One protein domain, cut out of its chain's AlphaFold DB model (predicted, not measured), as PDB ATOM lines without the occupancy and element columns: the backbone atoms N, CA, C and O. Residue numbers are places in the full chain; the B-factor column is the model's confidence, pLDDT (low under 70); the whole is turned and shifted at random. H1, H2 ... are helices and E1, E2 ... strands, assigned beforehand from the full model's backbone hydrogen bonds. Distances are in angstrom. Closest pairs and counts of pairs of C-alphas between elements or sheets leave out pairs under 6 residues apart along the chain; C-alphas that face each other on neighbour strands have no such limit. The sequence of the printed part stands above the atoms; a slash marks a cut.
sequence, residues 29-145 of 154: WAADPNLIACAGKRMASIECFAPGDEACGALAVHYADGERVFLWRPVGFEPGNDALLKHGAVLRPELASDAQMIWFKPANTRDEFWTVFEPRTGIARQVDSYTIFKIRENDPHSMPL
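This is residues 29 to 145 of the 154 residues of an uncharacterized protein of Deltaproteobacteria bacterium (UniProt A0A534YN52). Two strongly twisted sheets stand partly face to face as a sandwich, E1 to E5 in one and E6 to E9 in the other, and helix H1 covers the face of the second sheet that is turned away from the first. The long link of residues 73 to 89 joins the two sheets, and the last residues fold back so that 143 to 144 pair with E6. The printed part has 117 residues with nine named strands, E1 to E9, followed by H1; each sheet is antiparallel with its strands in chain order, and the class is mostly strand. The whole is compact and rounded, with a radius of gyration of the C-alphas of 13.6 A and spans of 37 by 35 by 25 A.

Find C-alpha 29 at (-73.469, -36.765, 9.986), where E1, residues 29 to 32, begins. E2 follows at residues 35 to 38, then E3, the longest strand, at residues 41 to 49, 23.5 A from first to last C-alpha. E4 is residues 58 to 63, 16.5 A, and E5 residues 68 to 72. After the long link, look for C-alpha 90 at (-95.685, -33.855, 7.492), where E6, residues 90 to 95, begins. E7 is residues 102 to 106, E8 residues 113 to 118, 16.9 A, and E9 residues 123 to 128, 16.6 A. H1, residues 129 to 138, runs 14.5 A to C-alpha 138 at (-80.510, -50.044, 11.774).

E1 to E5 form a meander, each strand the antiparallel neighbour of the one before, and E6 to E9 form another. In the first, look at N 31 and O 35 for E1 and E2, 2.9 A; N 36 and O 44 for E2 and E3, 2.9 A; N 47 and O 60 for E3 and E4, 2.8 A; and N 61 and O 69 for E4 and E5, 2.8 A, each within hydrogen-bond range. In the second, find N 91 and O 105 for E6 and E7, 2.9 A; N 115 and O 104 for E7 and E8, 2.8 A; and N 125 and O 116 for E8 and E9, 2.8 A, also within range. Between the sheets, the closest C-alphas of E4 and E6 are those of Ala 58 and Val 90, 6.5 A apart. H1 is on the second sheet at a height over the sheet of 10.4 A, over E7 and E8; it only just runs along the strands, at 28 degrees to E8 on the local plane. The closest C-alphas of H1 and E8 are those of Ser 129 and Phe 113, 6.1 A. In H1 every O i to N i+4 pair is within hydrogen-bond range.

The two C-alphas farthest apart are those of Ala 39 and Arg 110, 39.4 A. The printed part has no cut, and the link from E5 to E6, 17 residues, is long. The mean pLDDT of the printed part is 90.2, and no printed residue is under 70.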
ATOM      1  N   TRP A  29     -72.612 -36.237   8.934       89.06
ATOM      2  CA  TRP A  29     -73.469 -36.765   9.986       89.06
ATOM      3  C   TRP A  29     -74.525 -35.730  10.379       89.06
ATOM      4  O   TRP A  29     -74.384 -34.534  10.086       89.06
ATOM      5  N   ALA A  30     -75.572 -36.188  11.064       90.94
ATOM      6  CA  ALA A  30     -76.477 -35.309  11.790       90.94
ATOM      7  C   ALA A  30     -75.729 -34.752  13.013       90.94
ATOM      8  O   ALA A  30     -75.402 -35.484  13.947       90.94
ATOM      9  N   ALA A  31     -75.369 -33.469  12.971       88.06
ATOM     10  CA  ALA A  31     -74.618 -32.793  14.035       88.06
ATOM     11  C   ALA A  31     -75.537 -32.167  15.098       88.06
ATOM     12  O   ALA A  31     -75.150 -32.026  16.253       88.06
ATOM     13  N   ASP A  32     -76.752 -31.828  14.681       88.31
ATOM     14  CA  ASP A  32     -77.933 -31.533  15.490       88.31
ATOM     15  C   ASP A  32     -79.140 -32.106  14.706       88.31
ATOM     16  O   ASP A  32     -78.991 -32.340  13.501       88.31
ATOM     17  N   PRO A  33     -80.336 -32.274  15.304       85.50
ATOM     18  CA  PRO A  33     -81.510 -32.778  14.593       85.50
ATOM     19  C   PRO A  33     -81.774 -32.114  13.238       85.50
ATOM     20  O   PRO A  33     -81.998 -32.813  12.256       85.50
ATOM     21  N   ASN A  34     -81.671 -30.785  13.154       90.75
ATOM     22  CA  ASN A  34     -81.929 -30.007  11.945       90.75
ATOM     23  C   ASN A  34     -80.639 -29.589  11.198       90.75
ATOM     24  O   ASN A  34     -80.687 -28.693  10.349       90.75
ATOM     25  N   LEU A  35     -79.494 -30.251  11.434       93.12
ATOM     26  CA  LEU A  35     -78.182 -29.850  10.902       93.12
ATOM     27  C   LEU A  35     -77.347 -31.025  10.366       93.12
ATOM     28  O   LEU A  35     -76.867 -31.870  11.120       93.12
ATOM     29  N   ILE A  36     -77.042 -30.987   9.065       92.50
ATOM     30  CA  ILE A  36     -76.066 -31.876   8.420       92.50
ATOM     31  C   ILE A  36     -74.717 -31.158   8.328       92.50
ATOM     32  O   ILE A  36     -74.599 -30.098   7.694       92.50
ATOM     33  N   ALA A  37     -73.679 -31.758   8.913       91.88
ATOM     34  CA  ALA A  37     -72.319 -31.225   8.886       91.88
ATOM     35  C   ALA A  37     -71.271 -32.284   8.517       91.88
ATOM     36  O   ALA A  37     -71.478 -33.483   8.683       91.88
ATOM     37  N   CYS A  38     -70.127 -31.814   8.017       88.56
ATOM     38  CA  CYS A  38     -68.994 -32.636   7.596       88.56
ATOM     39  C   CYS A  38     -67.703 -31.944   8.040       88.56
ATOM     40  O   CYS A  38     -67.510 -30.766   7.730       88.56
ATOM     41  N   ALA A  39     -66.830 -32.636   8.774       85.81
ATOM     42  CA  ALA A  39     -65.605 -32.051   9.347       85.81
ATOM     43  C   ALA A  39     -65.844 -30.705  10.086       85.81
ATOM     44  O   ALA A  39     -65.051 -29.772   9.983       85.81
ATOM     45  N   GLY A  40     -66.977 -30.584  10.792       82.94
ATOM     46  CA  GLY A  40     -67.384 -29.366  11.511       82.94
ATOM     47  C   GLY A  40     -68.016 -28.258  10.653       82.94
ATOM     48  O   GLY A  40     -68.484 -27.262  11.201       82.94
ATOM     49  N   LYS A  41     -68.086 -28.408   9.324       88.25
ATOM     50  CA  LYS A  41     -68.736 -27.444   8.423       88.25
ATOM     51  C   LYS A  41     -70.193 -27.837   8.146       88.25
ATOM     52  O   LYS A  41     -70.440 -28.932   7.648       88.25
ATOM     53  N   ARG A  42     -71.143 -26.916   8.372       90.50
ATOM     54  CA  ARG A  42     -72.542 -27.026   7.904       90.50
ATOM     55  C   ARG A  42     -72.585 -27.193   6.382       90.50
ATOM     56  O   ARG A  42     -72.034 -26.361   5.661       90.50
ATOM     57  N   MET A  43     -73.277 -28.229   5.914       91.50
ATOM     58  CA  MET A  43     -73.519 -28.484   4.488       91.50
ATOM     59  C   MET A  43     -75.002 -28.418   4.117       91.50
ATOM     60  O   MET A  43     -75.316 -28.015   2.999       91.50
ATOM     61  N   ALA A  44     -75.904 -28.721   5.053       92.62
ATOM     62  CA  ALA A  44     -77.328 -28.429   4.928       92.62
ATOM     63  C   ALA A  44     -77.972 -28.233   6.308       92.62
ATOM     64  O   ALA A  44     -77.464 -28.730   7.312       92.62
ATOM     65  N   SER A  45     -79.094 -27.525   6.352       93.88
ATOM     66  CA  SER A  45     -80.037 -27.543   7.473       93.88
ATOM     67  C   SER A  45     -81.393 -28.049   7.006       93.88
ATOM     68  O   SER A  45     -81.792 -27.783   5.870       93.88
ATOM     69  N   ILE A  46     -82.113 -28.728   7.886       94.75
ATOM     70  CA  ILE A  46     -83.486 -29.148   7.646       94.75
ATOM     71  C   ILE A  46     -84.405 -28.106   8.287       94.75
ATOM     72  O   ILE A  46     -84.175 -27.647   9.402       94.75
ATOM     73  N   GLU A  47     -85.426 -27.680   7.554       94.06
ATOM     74  CA  GLU A  47     -86.327 -26.608   7.963       94.06
ATOM     75  C   GLU A  47     -87.745 -27.168   8.127       94.06
ATOM     76  O   GLU A  47     -88.456 -27.421   7.150       94.06
ATOM     77  N   CYS A  48     -88.131 -27.383   9.387       92.69
ATOM     78  CA  CYS A  48     -89.485 -27.727   9.814       92.69
ATOM     79  C   CYS A  48     -90.290 -26.439  10.056       92.69
ATOM     80  O   CYS A  48     -90.087 -25.749  11.057       92.69
ATOM     81  N   PHE A  49     -91.192 -26.099   9.133       91.81
ATOM     82  CA  PHE A  49     -92.061 -24.920   9.234       91.81
ATOM     83  C   PHE A  49     -93.347 -25.264   9.992       91.81
ATOM     84  O   PHE A  49     -93.881 -26.356   9.802       91.81
ATOM     85  N   ALA A  50     -93.866 -24.340  10.810       88.88
ATOM     86  CA  ALA A  50     -95.008 -24.561  11.710       88.88
ATOM     87  C   ALA A  50     -94.939 -25.915  12.467       88.88
ATOM     88  O   ALA A  50     -95.823 -26.764  12.283       88.88
ATOM     89  N   PRO A  51     -93.880 -26.146  13.273       87.81
ATOM     90  CA  PRO A  51     -93.734 -27.370  14.054       87.81
ATOM     91  C   PRO A  51     -94.916 -27.573  15.013       87.81
ATOM     92  O   PRO A  51     -95.555 -26.620  15.461       87.81
ATOM     93  N   GLY A  52     -95.193 -28.834  15.323       84.12
ATOM     94  CA  GLY A  52     -96.162 -29.272  16.323       84.12
ATOM     95  C   GLY A  52     -95.840 -30.692  16.784       84.12
ATOM     96  O   GLY A  52     -94.800 -31.241  16.415       84.12
ATOM     97  N   ASP A  53     -96.734 -31.292  17.569       86.44
ATOM     98  CA  ASP A  53     -96.538 -32.630  18.137       86.44
ATOM     99  C   ASP A  53     -96.259 -33.672  17.037       86.44
ATOM    100  O   ASP A  53     -97.117 -33.986  16.213       86.44
ATOM    101  N   GLU A  54     -95.018 -34.165  17.009       91.06
ATOM    102  CA  GLU A  54     -94.476 -35.070  15.985       91.06
ATOM    103  C   GLU A  54     -94.648 -34.606  14.521       91.06
ATOM    104  O   GLU A  54     -94.709 -35.443  13.615       91.06
ATOM    105  N   ALA A  55     -94.737 -33.297  14.242       91.94
ATOM    106  CA  ALA A  55     -95.125 -32.817  12.912       91.94
ATOM    107  C   ALA A  55     -94.522 -31.475  12.460       91.94
ATOM    108  O   ALA A  55     -94.155 -30.624  13.266       91.94
ATOM    109  N   CYS A  56     -94.533 -31.259  11.139       92.12
ATOM    110  CA  CYS A  56     -94.296 -29.969  10.482       92.12
ATOM    111  C   CYS A  56     -95.466 -29.617   9.544       92.12
ATOM    112  O   CYS A  56     -96.093 -30.499   8.949       92.12
ATOM    113  N   GLY A  57     -95.734 -28.324   9.360       91.88
ATOM    114  CA  GLY A  57     -96.633 -27.806   8.325       91.88
ATOM    115  C   GLY A  57     -95.995 -27.662   6.938       91.88
ATOM    116  O   GLY A  57     -96.712 -27.660   5.940       91.88
ATOM    117  N   ALA A  58     -94.664 -27.586   6.854       92.94
ATOM    118  CA  ALA A  58     -93.882 -27.848   5.640       92.94
ATOM    119  C   ALA A  58     -92.475 -28.342   6.020       92.94
ATOM    120  O   ALA A  58     -92.019 -28.099   7.138       92.94
ATOM    121  N   LEU A  59     -91.794 -29.027   5.097       94.75
ATOM    122  CA  LEU A  59     -90.450 -29.571   5.310       94.75
ATOM    123  C   LEU A  59     -89.548 -29.270   4.107       94.75
ATOM    124  O   LEU A  59     -89.898 -29.596   2.969       94.75
ATOM    125  N   ALA A  60     -88.376 -28.690   4.357       95.31
ATOM    126  CA  ALA A  60     -87.363 -28.418   3.336       95.31
ATOM    127  C   ALA A  60     -85.948 -28.791   3.797       95.31
ATOM    128  O   ALA A  60     -85.674 -28.866   4.991       95.31
ATOM    129  N   VAL A  61     -85.041 -28.969   2.837       94.81
ATOM    130  CA  VAL A  61     -83.591 -29.009   3.061       94.81
ATOM    131  C   VAL A  61     -82.976 -27.779   2.404       94.81
ATOM    132  O   VAL A  61     -83.194 -27.527   1.219       94.81
ATOM    133  N   HIS A  62     -82.223 -27.011   3.182       94.06
ATOM    134  CA  HIS A  62     -81.555 -25.782   2.769       94.06
ATOM    135  C   HIS A  62     -80.040 -26.007   2.809       94.06
ATOM    136  O   HIS A  62     -79.436 -26.136   3.878       94.06
ATOM    137  N   TYR A  63     -79.436 -26.115   1.630       91.56
ATOM    138  CA  TYR A  63     -78.026 -26.434   1.427       91.56
ATOM    139  C   TYR A  63     -77.134 -25.198   1.608       91.56
ATOM    140  O   TYR A  63     -77.565 -24.055   1.462       91.56
ATOM    141  N   ALA A  64     -75.857 -25.418   1.933       90.00
ATOM    142  CA  ALA A  64     -74.889 -24.357   2.232       90.00
ATOM    143  C   ALA A  64     -74.431 -23.524   1.010       90.00
ATOM    144  O   ALA A  64     -73.584 -22.642   1.153       90.00
ATOM    145  N   ASP A  65     -74.965 -23.802  -0.179       85.00
ATOM    146  CA  ASP A  65     -74.865 -22.973  -1.388       85.00
ATOM    147  C   ASP A  65     -76.066 -22.019  -1.573       85.00
ATOM    148  O   ASP A  65     -76.025 -21.158  -2.454       85.00
ATOM    149  N   GLY A  66     -77.090 -22.126  -0.718       88.00
ATOM    150  CA  GLY A  66     -78.315 -21.325  -0.750       88.00
ATOM    151  C   GLY A  66     -79.500 -21.995  -1.456       88.00
ATOM    152  O   GLY A  66     -80.570 -21.390  -1.528       88.00
ATOM    153  N   GLU A  67     -79.360 -23.222  -1.969       89.81
ATOM    154  CA  GLU A  67     -80.498 -23.947  -2.540       89.81
ATOM    155  C   GLU A  67     -81.446 -24.444  -1.434       89.81
ATOM    156  O   GLU A  67     -81.025 -25.117  -0.492       89.81
ATOM    157  N   ARG A  68     -82.749 -24.161  -1.564       92.25
ATOM    158  CA  ARG A  68     -83.809 -24.697  -0.697       92.25
ATOM    159  C   ARG A  68     -84.695 -25.662  -1.484       92.25
ATOM    160  O   ARG A  68     -85.501 -25.239  -2.311       92.25
ATOM    161  N   VAL A  69     -84.581 -26.953  -1.186       92.50
ATOM    162  CA  VAL A  69     -85.405 -28.021  -1.768       92.50
ATOM    163  C   VAL A  69     -86.528 -28.370  -0.798       92.50
ATOM    164  O   VAL A  69     -86.281 -28.906   0.281       92.50
ATOM    165  N   PHE A  70     -87.776 -28.094  -1.174       93.38
ATOM    166  CA  PHE A  70     -88.940 -28.536  -0.404       93.38
ATOM    167  C   PHE A  70     -89.178 -30.035  -0.594       93.38
ATOM    168  O   PHE A  70     -89.412 -30.489  -1.712       93.38
ATOM    169  N   LEU A  71     -89.174 -30.785   0.511       94.19
ATOM    170  CA  LEU A  71     -89.574 -32.195   0.541       94.19
ATOM    171  C   LEU A  71     -91.103 -32.315   0.574       94.19
ATOM    172  O   LEU A  71     -91.679 -33.218  -0.028       94.19
ATOM    173  N   TRP A  72     -91.759 -31.364   1.246       92.81
ATOM    174  CA  TRP A  72     -93.202 -31.158   1.191       92.81
ATOM    175  C   TRP A  72     -93.539 -29.688   1.471       92.81
ATOM    176  O   TRP A  72     -93.017 -29.106   2.424       92.81
ATOM    177  N   ARG A  73     -94.445 -29.095   0.686       91.75
ATOM    178  CA  ARG A  73     -95.063 -27.793   0.993       91.75
ATOM    179  C   ARG A  73     -96.501 -27.690   0.470       91.75
ATOM    180  O   ARG A  73     -96.819 -28.347  -0.524       91.75
ATOM    181  N   PRO A  74     -97.351 -26.828   1.063       88.56
ATOM    182  CA  PRO A  74     -98.615 -26.431   0.453       88.56
ATOM    183  C   PRO A  74     -98.389 -25.719  -0.889       88.56
ATOM    184  O   PRO A  74     -97.388 -25.024  -1.079       88.56
ATOM    185  N   VAL A  75     -99.347 -25.831  -1.811       87.88
ATOM    186  CA  VAL A  75     -99.333 -25.045  -3.055       87.88
ATOM    187  C   VAL A  75     -99.472 -23.559  -2.708       87.88
ATOM    188  O   VAL A  75    -100.398 -23.173  -2.000       87.88
ATOM    189  N   GLY A  76     -98.547 -22.733  -3.203       86.75
ATOM    190  CA  GLY A  76     -98.511 -21.290  -2.941       86.75
ATOM    191  C   GLY A  76     -97.834 -20.872  -1.629       86.75
ATOM    192  O   GLY A  76     -97.710 -19.673  -1.396       86.75
ATOM    193  N   PHE A  77     -97.373 -21.807  -0.788       90.31
ATOM    194  CA  PHE A  77     -96.560 -21.459   0.381       90.31
ATOM    195  C   PHE A  77     -95.147 -21.035  -0.031       90.31
ATOM    196  O   PHE A  77     -94.445 -21.788  -0.711       90.31
ATOM    197  N   GLU A  78     -94.714 -19.879   0.469       88.12
ATOM    198  CA  GLU A  78     -93.333 -19.400   0.426       88.12
ATOM    199  C   GLU A  78     -92.881 -18.995   1.846       88.12
ATOM    200  O   GLU A  78     -93.706 -18.488   2.616       88.12
ATOM    201  N   PRO A  79     -91.600 -19.199   2.224       85.94
ATOM    202  CA  PRO A  79     -91.099 -18.901   3.568       85.94
ATOM    203  C   PRO A  79     -91.362 -17.457   4.009       85.94
ATOM    204  O   PRO A  79     -91.066 -16.514   3.276       85.94
ATOM    205  N   GLY A  80     -91.885 -17.291   5.227       83.94
ATOM    206  CA  GLY A  80     -92.302 -15.993   5.768       83.94
ATOM    207  C   GLY A  80     -93.779 -15.652   5.529       83.94
ATOM    208  O   GLY A  80     -94.248 -14.641   6.046       83.94
ATOM    209  N   ASN A  81     -94.531 -16.490   4.802       84.12
ATOM    210  CA  ASN A  81     -95.993 -16.423   4.724       84.12
ATOM    211  C   ASN A  81     -96.637 -17.710   5.266       84.12
ATOM    212  O   ASN A  81     -97.152 -18.551   4.526       84.12
ATOM    213  N   ASP A  82     -96.625 -17.845   6.589       83.38
ATOM    214  CA  ASP A  82     -97.067 -19.054   7.290       83.38
ATOM    215  C   ASP A  82     -98.593 -19.274   7.255       83.38
ATOM    216  O   ASP A  82     -99.071 -20.343   7.627       83.38
ATOM    217  N   ALA A  83     -99.376 -18.319   6.732       82.81
ATOM    218  CA  ALA A  83    -100.842 -18.381   6.664       82.81
ATOM    219  C   ALA A  83    -101.405 -19.533   5.798       82.81
ATOM    220  O   ALA A  83    -102.601 -19.820   5.857       82.81
ATOM    221  N   LEU A  84    -100.563 -20.186   4.989       82.06
ATOM    222  CA  LEU A  84    -100.923 -21.361   4.182       82.06
ATOM    223  C   LEU A  84    -100.478 -22.696   4.804       82.06
ATOM    224  O   LEU A  84    -100.815 -23.759   4.272       82.06
ATOM    225  N   LEU A  85     -99.728 -22.666   5.909       84.25
ATOM    226  CA  LEU A  85     -99.282 -23.867   6.609       84.25
ATOM    227  C   LEU A  85    -100.441 -24.499   7.389       84.25
ATOM    228  O   LEU A  85    -101.266 -23.821   7.998       84.25
ATOM    229  N   LYS A  86    -100.479 -25.832   7.394       76.69
ATOM    230  CA  LYS A  86    -101.384 -26.624   8.232       76.69
ATOM    231  C   LYS A  86    -100.539 -27.548   9.092       76.69
ATOM    232  O   LYS A  86     -99.782 -28.341   8.540       76.69
ATOM    233  N   HIS A  87    -100.670 -27.468  10.415       72.88
ATOM    234  CA  HIS A  87    -100.023 -28.429  11.311       72.88
ATOM    235  C   HIS A  87    -100.404 -29.868  10.928       72.88
ATOM    236  O   HIS A  87    -101.506 -30.119  10.434       72.88
ATOM    237  N   GLY A  88     -99.487 -30.811  11.144       80.38
ATOM    238  CA  GLY A  88     -99.714 -32.220  10.823       80.38
ATOM    239  C   GLY A  88     -99.521 -32.601   9.351       80.38
ATOM    240  O   GLY A  88     -99.680 -33.772   9.038       80.38
ATOM    241  N   ALA A  89     -99.177 -31.679   8.441       87.81
ATOM    242  CA  ALA A  89     -99.034 -31.994   7.012       87.81
ATOM    243  C   ALA A  89     -97.883 -32.975   6.693       87.81
ATOM    244  O   ALA A  89     -97.972 -33.772   5.754       87.81
ATOM    245  N   VAL A  90     -96.824 -32.932   7.500       93.19
ATOM    246  CA  VAL A  90     -95.685 -33.855   7.492       93.19
ATOM    247  C   VAL A  90     -95.576 -34.466   8.886       93.19
ATOM    248  O   VAL A  90     -95.341 -33.739   9.847       93.19
ATOM    249  N   LEU A  91     -95.753 -35.783   8.999       93.19
ATOM    250  CA  LEU A  91     -95.800 -36.522  10.265       93.19
ATOM    251  C   LEU A  91     -94.519 -37.337  10.481       93.19
ATOM    252  O   LEU A  91     -94.018 -37.966   9.544       93.19
ATOM    253  N   ARG A  92     -94.012 -37.325  11.718       92.81
ATOM    254  CA  ARG A  92     -92.729 -37.897  12.162       92.81
ATOM    255  C   ARG A  92     -91.587 -37.766  11.143       92.81
ATOM    256  O   ARG A  92     -91.088 -38.781  10.650       92.81
ATOM    257  N   PRO A  93     -91.190 -36.531  10.788       95.38
ATOM    258  CA  PRO A  93     -89.982 -36.305  10.013       95.38
ATOM    259  C   PRO A  93     -88.729 -36.568  10.861       95.38
ATOM    260  O   PRO A  93     -88.526 -35.931  11.891       95.38
ATOM    261  N   GLU A  94     -87.868 -37.477  10.414       96.00
ATOM    262  CA  GLU A  94     -86.600 -37.849  11.059       96.00
ATOM    263  C   GLU A  94     -85.434 -37.792  10.059       96.00
ATOM    264  O   GLU A  94     -85.607 -38.050   8.865       96.00
ATOM    265  N   LEU A  95     -84.242 -37.458  10.558       95.81
ATOM    266  CA  LEU A  95     -82.965 -37.456   9.840       95.81
ATOM    267  C   LEU A  95     -82.097 -38.618  10.337       95.81
ATOM    268  O   LEU A  95     -81.962 -38.815  11.544       95.81
ATOM    269  N   ALA A  96     -81.475 -39.354   9.417       95.19
ATOM    270  CA  ALA A  96     -80.526 -40.409   9.750       95.19
ATOM    271  C   ALA A  96     -79.307 -39.855  10.508       95.19
ATOM    272  O   ALA A  96     -78.806 -38.782  10.166       95.19
ATOM    273  N   SER A  97     -78.763 -40.598  11.472       93.25
ATOM    274  CA  SER A  97     -77.543 -40.200  12.191       93.25
ATOM    275  C   SER A  97     -76.329 -40.034  11.255       93.25
ATOM    276  O   SER A  97     -75.507 -39.136  11.455       93.25
ATOM    277  N   ASP A  98     -76.274 -40.808  10.165       91.81
ATOM    278  CA  ASP A  98     -75.293 -40.702   9.070       91.81
ATOM    279  C   ASP A  98     -75.615 -39.616   8.014       91.81
ATOM    280  O   ASP A  98     -74.891 -39.451   7.026       91.81
ATOM    281  N   ALA A  99     -76.719 -38.886   8.200       92.06
ATOM    282  CA  ALA A  99     -77.282 -37.884   7.297       92.06
ATOM    283  C   ALA A  99     -77.544 -38.333   5.838       92.06
ATOM    284  O   ALA A  99     -77.812 -37.484   4.979       92.06
ATOM    285  N   GLN A 100     -77.508 -39.634   5.521       91.06
ATOM    286  CA  GLN A 100     -77.733 -40.121   4.153       91.06
ATOM    287  C   GLN A 100     -79.220 -40.153   3.770       91.06
ATOM    288  O   GLN A 100     -79.541 -40.114   2.581       91.06
ATOM    289  N   MET A 101     -80.128 -40.196   4.752       95.06
ATOM    290  CA  MET A 101     -81.578 -40.239   4.542       95.06
ATOM    291  C   MET A 101     -82.337 -39.282   5.468       95.06
ATOM    292  O   MET A 101     -81.963 -39.075   6.618       95.06
ATOM    293  N   ILE A 102     -83.455 -38.759   4.973       96.44
ATOM    294  CA  ILE A 102     -84.547 -38.156   5.748       96.44
ATOM    295  C   ILE A 102     -85.803 -38.975   5.444       96.44
ATOM    296  O   ILE A 102     -86.038 -39.304   4.279       96.44
ATOM    297  N   TRP A 103     -86.634 -39.289   6.436       96.69
ATOM    298  CA  TRP A 103     -87.927 -39.940   6.198       96.69
ATOM    299  C   TRP A 103     -89.071 -39.274   6.950       96.69
ATOM    300  O   TRP A 103     -88.880 -38.688   8.008       96.69
ATOM    301  N   PHE A 104     -90.270 -39.347   6.372       95.62
ATOM    302  CA  PHE A 104     -91.489 -38.745   6.912       95.62
ATOM    303  C   PHE A 104     -92.742 -39.406   6.328       95.62
ATOM    304  O   PHE A 104     -92.693 -40.026   5.263       95.62
ATOM    305  N   LYS A 105     -93.890 -39.244   6.990       94.44
ATOM    306  CA  LYS A 105     -95.203 -39.639   6.467       94.44
ATOM    307  C   LYS A 105     -95.976 -38.397   5.989       94.44
ATOM    308  O   LYS A 105     -96.306 -37.547   6.817       94.44
ATOM    309  N   PRO A 106     -96.287 -38.248   4.687       90.38
ATOM    310  CA  PRO A 106     -97.081 -37.120   4.199       90.38
ATOM    311  C   PRO A 106     -98.573 -37.332   4.501       90.38
ATOM    312  O   PRO A 106     -99.140 -38.348   4.096       90.38
ATOM    313  N   ALA A 107     -99.231 -36.355   5.130       83.81
ATOM    314  CA  ALA A 107    -100.606 -36.484   5.634       83.81
ATOM    315  C   ALA A 107    -101.670 -36.800   4.569       83.81
ATOM    316  O   ALA A 107    -102.672 -37.442   4.863       83.81
ATOM    317  N   ASN A 108    -101.448 -36.375   3.324       76.44
ATOM    318  CA  ASN A 108    -102.380 -36.587   2.211       76.44
ATOM    319  C   ASN A 108    -102.202 -37.958   1.519       76.44
ATOM    320  O   ASN A 108    -102.718 -38.163   0.420       76.44
ATOM    321  N   THR A 109    -101.439 -38.875   2.118       72.88
ATOM    322  CA  THR A 109    -101.135 -40.207   1.567       72.88
ATOM    323  C   THR A 109    -101.835 -41.282   2.393       72.88
ATOM    324  O   THR A 109    -102.090 -41.089   3.579       72.88
ATOM    325  N   ARG A 110    -102.132 -42.439   1.786       73.06
ATOM    326  CA  ARG A 110    -102.647 -43.606   2.521       73.06
ATOM    327  C   ARG A 110    -101.738 -43.967   3.695       73.06
ATOM    328  O   ARG A 110    -100.516 -43.904   3.572       73.06
ATOM    329  N   ASP A 111    -102.344 -44.445   4.780       70.56
ATOM    330  CA  ASP A 111    -101.656 -44.671   6.053       70.56
ATOM    331  C   ASP A 111    -100.458 -45.628   6.014       70.56
ATOM    332  O   ASP A 111     -99.586 -45.535   6.880       70.56
ATOM    333  N   GLU A 112    -100.427 -46.514   5.018       79.62
ATOM    334  CA  GLU A 112     -99.393 -47.521   4.772       79.62
ATOM    335  C   GLU A 112     -98.036 -46.934   4.331       79.62
ATOM    336  O   GLU A 112     -96.992 -47.521   4.643       79.62
ATOM    337  N   PHE A 113     -98.039 -45.775   3.655       90.56
ATOM    338  CA  PHE A 113     -96.877 -45.236   2.940       90.56
ATOM    339  C   PHE A 113     -96.162 -44.075   3.639       90.56
ATOM    340  O   PHE A 113     -96.766 -43.191   4.246       90.56
ATOM    341  N   TRP A 114     -94.849 -44.045   3.429       95.75
ATOM    342  CA  TRP A 114     -93.914 -43.010   3.859       95.75
ATOM    343  C   TRP A 114     -93.057 -42.554   2.674       95.75
ATOM    344  O   TRP A 114     -92.990 -43.221   1.638       95.75
ATOM    345  N   THR A 115     -92.365 -41.432   2.832       96.12
ATOM    346  CA  THR A 115     -91.342 -40.948   1.902       96.12
ATOM    347  C   THR A 115     -89.970 -41.074   2.553       96.12
ATOM    348  O   THR A 115     -89.797 -40.678   3.703       96.12
ATOM    349  N   VAL A 116     -88.994 -41.591   1.803       96.81
ATOM    350  CA  VAL A 116     -87.561 -41.488   2.108       96.81
ATOM    351  C   VAL A 116     -86.930 -40.570   1.066       96.81
ATOM    352  O   VAL A 116     -87.175 -40.731  -0.130       96.81
ATOM    353  N   PHE A 117     -86.126 -39.615   1.515       96.06
ATOM    354  CA  PHE A 117     -85.385 -38.659   0.702       96.06
ATOM    355  C   PHE A 117     -83.888 -38.768   0.995       96.06
ATOM    356  O   PHE A 117     -83.492 -38.894   2.149       96.06
ATOM    357  N   GLU A 118     -83.061 -38.684  -0.039       93.31
ATOM    358  CA  GLU A 118     -81.599 -38.727   0.048       93.31
ATOM    359  C   GLU A 118     -81.010 -37.317  -0.179       93.31
ATOM    360  O   GLU A 118     -80.940 -36.874  -1.332       93.31
ATOM    361  N   PRO A 119     -80.520 -36.601   0.856       91.00
ATOM    362  CA  PRO A 119     -79.961 -35.251   0.689       91.00
ATOM    363  C   PRO A 119     -78.772 -35.179  -0.280       91.00
ATOM    364  O   PRO A 119     -78.515 -34.145  -0.896       91.00
ATOM    365  N   ARG A 120     -78.053 -36.295  -0.459       85.94
ATOM    366  CA  ARG A 120     -76.918 -36.396  -1.383       85.94
ATOM    367  C   ARG A 120     -77.319 -36.434  -2.858       85.94
ATOM    368  O   ARG A 120     -76.599 -35.891  -3.692       85.94
ATOM    369  N   THR A 121     -78.428 -37.081  -3.199       85.25
ATOM    370  CA  THR A 121     -78.846 -37.280  -4.600       85.25
ATOM    371  C   THR A 121     -80.014 -36.373  -4.986       85.25
ATOM    372  O   THR A 121     -80.195 -36.075  -6.164       85.25
ATOM    373  N   GLY A 122     -80.789 -35.893  -4.007       87.25
ATOM    374  CA  GLY A 122     -82.069 -35.225  -4.231       87.25
ATOM    375  C   GLY A 122     -83.202 -36.192  -4.597       87.25
ATOM    376  O   GLY A 122     -84.281 -35.737  -4.975       87.25
ATOM    377  N   ILE A 123     -82.974 -37.507  -4.519       89.94
ATOM    378  CA  ILE A 123     -83.968 -38.524  -4.869       89.94
ATOM    379  C   ILE A 123     -84.941 -38.707  -3.701       89.94
ATOM    380  O   ILE A 123     -84.531 -38.908  -2.559       89.94
ATOM    381  N   ALA A 124     -86.238 -38.680  -4.007       93.12
ATOM    382  CA  ALA A 124     -87.304 -39.110  -3.112       93.12
ATOM    383  C   ALA A 124     -87.904 -40.432  -3.614       93.12
ATOM    384  O   ALA A 124     -88.132 -40.601  -4.813       93.12
ATOM    385  N   ARG A 125     -88.206 -41.353  -2.695       94.31
ATOM    386  CA  ARG A 125     -88.884 -42.625  -2.976       94.31
ATOM    387  C   ARG A 125     -89.978 -42.898  -1.950       94.31
ATOM    388  O   ARG A 125     -89.819 -42.607  -0.766       94.31
ATOM    389  N   GLN A 126     -91.088 -43.469  -2.408       94.88
ATOM    390  CA  GLN A 126     -92.145 -43.959  -1.527       94.88
ATOM    391  C   GLN A 126     -91.757 -45.339  -0.981       94.88
ATOM    392  O   GLN A 126     -91.169 -46.148  -1.702       94.88
ATOM    393  N   VAL A 127     -92.067 -45.602   0.287       95.06
ATOM    394  CA  VAL A 127     -91.811 -46.882   0.962       95.06
ATOM    395  C   VAL A 127     -92.990 -47.267   1.853       95.06
ATOM    396  O   VAL A 127     -93.798 -46.415   2.222       95.06
ATOM    397  N   ASP A 128     -93.080 -48.541   2.221       93.69
ATOM    398  CA  ASP A 128     -94.026 -49.015   3.231       93.69
ATOM    399  C   ASP A 128     -93.529 -48.775   4.673       93.69
ATOM    400  O   ASP A 128     -92.358 -48.483   4.942       93.69
ATOM    401  N   SER A 129     -94.444 -48.923   5.631       92.31
ATOM    402  CA  SER A 129     -94.148 -48.760   7.061       92.31
ATOM    403  C   SER A 129     -93.172 -49.813   7.623       92.31
ATOM    404  O   SER A 129     -92.496 -49.543   8.615       92.31
ATOM    405  N   TYR A 130     -93.049 -50.990   6.996       93.94
ATOM    406  CA  TYR A 130     -92.108 -52.045   7.407       93.94
ATOM    407  C   TYR A 130     -90.660 -51.705   7.017       93.94
ATOM    408  O   TYR A 130     -89.715 -52.001   7.749       93.94
ATOM    409  N   THR A 131     -90.486 -51.001   5.900       95.19
ATOM    410  CA  THR A 131     -89.211 -50.434   5.459       95.19
ATOM    411  C   THR A 131     -88.735 -49.348   6.423       95.19
ATOM    412  O   THR A 131     -87.563 -49.345   6.791       95.19
ATOM    413  N   ILE A 132     -89.631 -48.474   6.901       95.00
ATOM    414  CA  ILE A 132     -89.296 -47.471   7.930       95.00
ATOM    415  C   ILE A 132     -88.950 -48.124   9.272       95.00
ATOM    416  O   ILE A 132     -87.995 -47.698   9.920       95.00
ATOM    417  N   PHE A 133     -89.671 -49.175   9.675       93.50
ATOM    418  CA  PHE A 133     -89.325 -49.955  10.868       93.50
ATOM    419  C   PHE A 133     -87.884 -50.486  10.781       93.50
ATOM    420  O   PHE A 133     -87.078 -50.195  11.661       93.50
ATOM    421  N   LYS A 134     -87.515 -51.129   9.665       96.56
ATOM    422  CA  LYS A 134     -86.136 -51.584   9.422       96.56
ATOM    423  C   LYS A 134     -85.109 -50.457   9.396       96.56
ATOM    424  O   LYS A 134     -83.989 -50.663   9.848       96.56
ATOM    425  N   ILE A 135     -85.442 -49.284   8.859       94.50
ATOM    426  CA  ILE A 135     -84.518 -48.140   8.866       94.50
ATOM    427  C   ILE A 135     -84.224 -47.716  10.314       94.50
ATOM    428  O   ILE A 135     -83.055 -47.618  10.672       94.50
ATOM    429  N   ARG A 136     -85.246 -47.595  11.172       93.94
ATOM    430  CA  ARG A 136     -85.077 -47.280  12.606       93.94
ATOM    431  C   ARG A 136     -84.389 -48.385  13.419       93.94
ATOM    432  O   ARG A 136     -83.699 -48.073  14.378       93.94
ATOM    433  N   GLU A 137     -84.550 -49.661  13.057       95.00
ATOM    434  CA  GLU A 137     -83.785 -50.757  13.683       95.00
ATOM    435  C   GLU A 137     -82.281 -50.663  13.380       95.00
ATOM    436  O   GLU A 137     -81.463 -50.995  14.235       95.00
ATOM    437  N   ASN A 138     -81.911 -50.216  12.173       94.81
ATOM    438  CA  ASN A 138     -80.510 -50.044  11.774       94.81
ATOM    439  C   ASN A 138     -79.922 -48.694  12.226       94.81
ATOM    440  O   ASN A 138     -78.713 -48.607  12.430       94.81
ATOM    441  N   ASP A 139     -80.756 -47.666  12.403       93.19
ATOM    442  CA  ASP A 139     -80.380 -46.356  12.944       93.19
ATOM    443  C   ASP A 139     -81.243 -45.966  14.165       93.19
ATOM    444  O   ASP A 139     -82.134 -45.118  14.066       93.19
ATOM    445  N   PRO A 140     -80.971 -46.541  15.353       90.81
ATOM    446  CA  PRO A 140     -81.653 -46.187  16.600       90.81
ATOM    447  C   PRO A 140     -81.243 -44.804  17.149       90.81
ATOM    448  O   PRO A 140     -81.620 -44.440  18.266       90.81
ATOM    449  N   HIS A 141     -80.436 -44.044  16.402       91.56
ATOM    450  CA  HIS A 141     -79.961 -42.704  16.750       91.56
ATOM    451  C   HIS A 141     -80.427 -41.633  15.748       91.56
ATOM    452  O   HIS A 141     -79.966 -40.492  15.803       91.56
ATOM    453  N   SER A 142     -81.382 -41.983  14.877       92.56
ATOM    454  CA  SER A 142     -82.087 -41.055  13.994       92.56
ATOM    455  C   SER A 142     -82.708 -39.894  14.775       92.56
ATOM    456  O   SER A 142     -83.338 -40.109  15.816       92.56
ATOM    457  N   MET A 143     -82.575 -38.672  14.268       93.06
ATOM    458  CA  MET A 143     -82.929 -37.457  14.997       93.06
ATOM    459  C   MET A 143     -84.289 -36.881  14.552       93.06
ATOM    460  O   MET A 143     -84.500 -36.682  13.353       93.06
ATOM    461  N   PRO A 144     -85.214 -36.581  15.484       92.50
ATOM    462  CA  PRO A 144     -86.547 -36.062  15.166       92.50
ATOM    463  C   PRO A 144     -86.532 -34.565  14.807       92.50
ATOM    464  O   PRO A 144     -86.161 -33.711  15.612       92.50
ATOM    465  N   LEU A 145     -87.000 -34.232  13.602       89.25
ATOM    466  CA  LEU A 145     -86.882 -32.900  12.987       89.25
ATOM    467  C   LEU A 145     -87.865 -31.854  13.543       89.25
ATOM    468  O   LEU A 145     -87.685 -30.649  13.358       89.25
TER     469      LEU A 145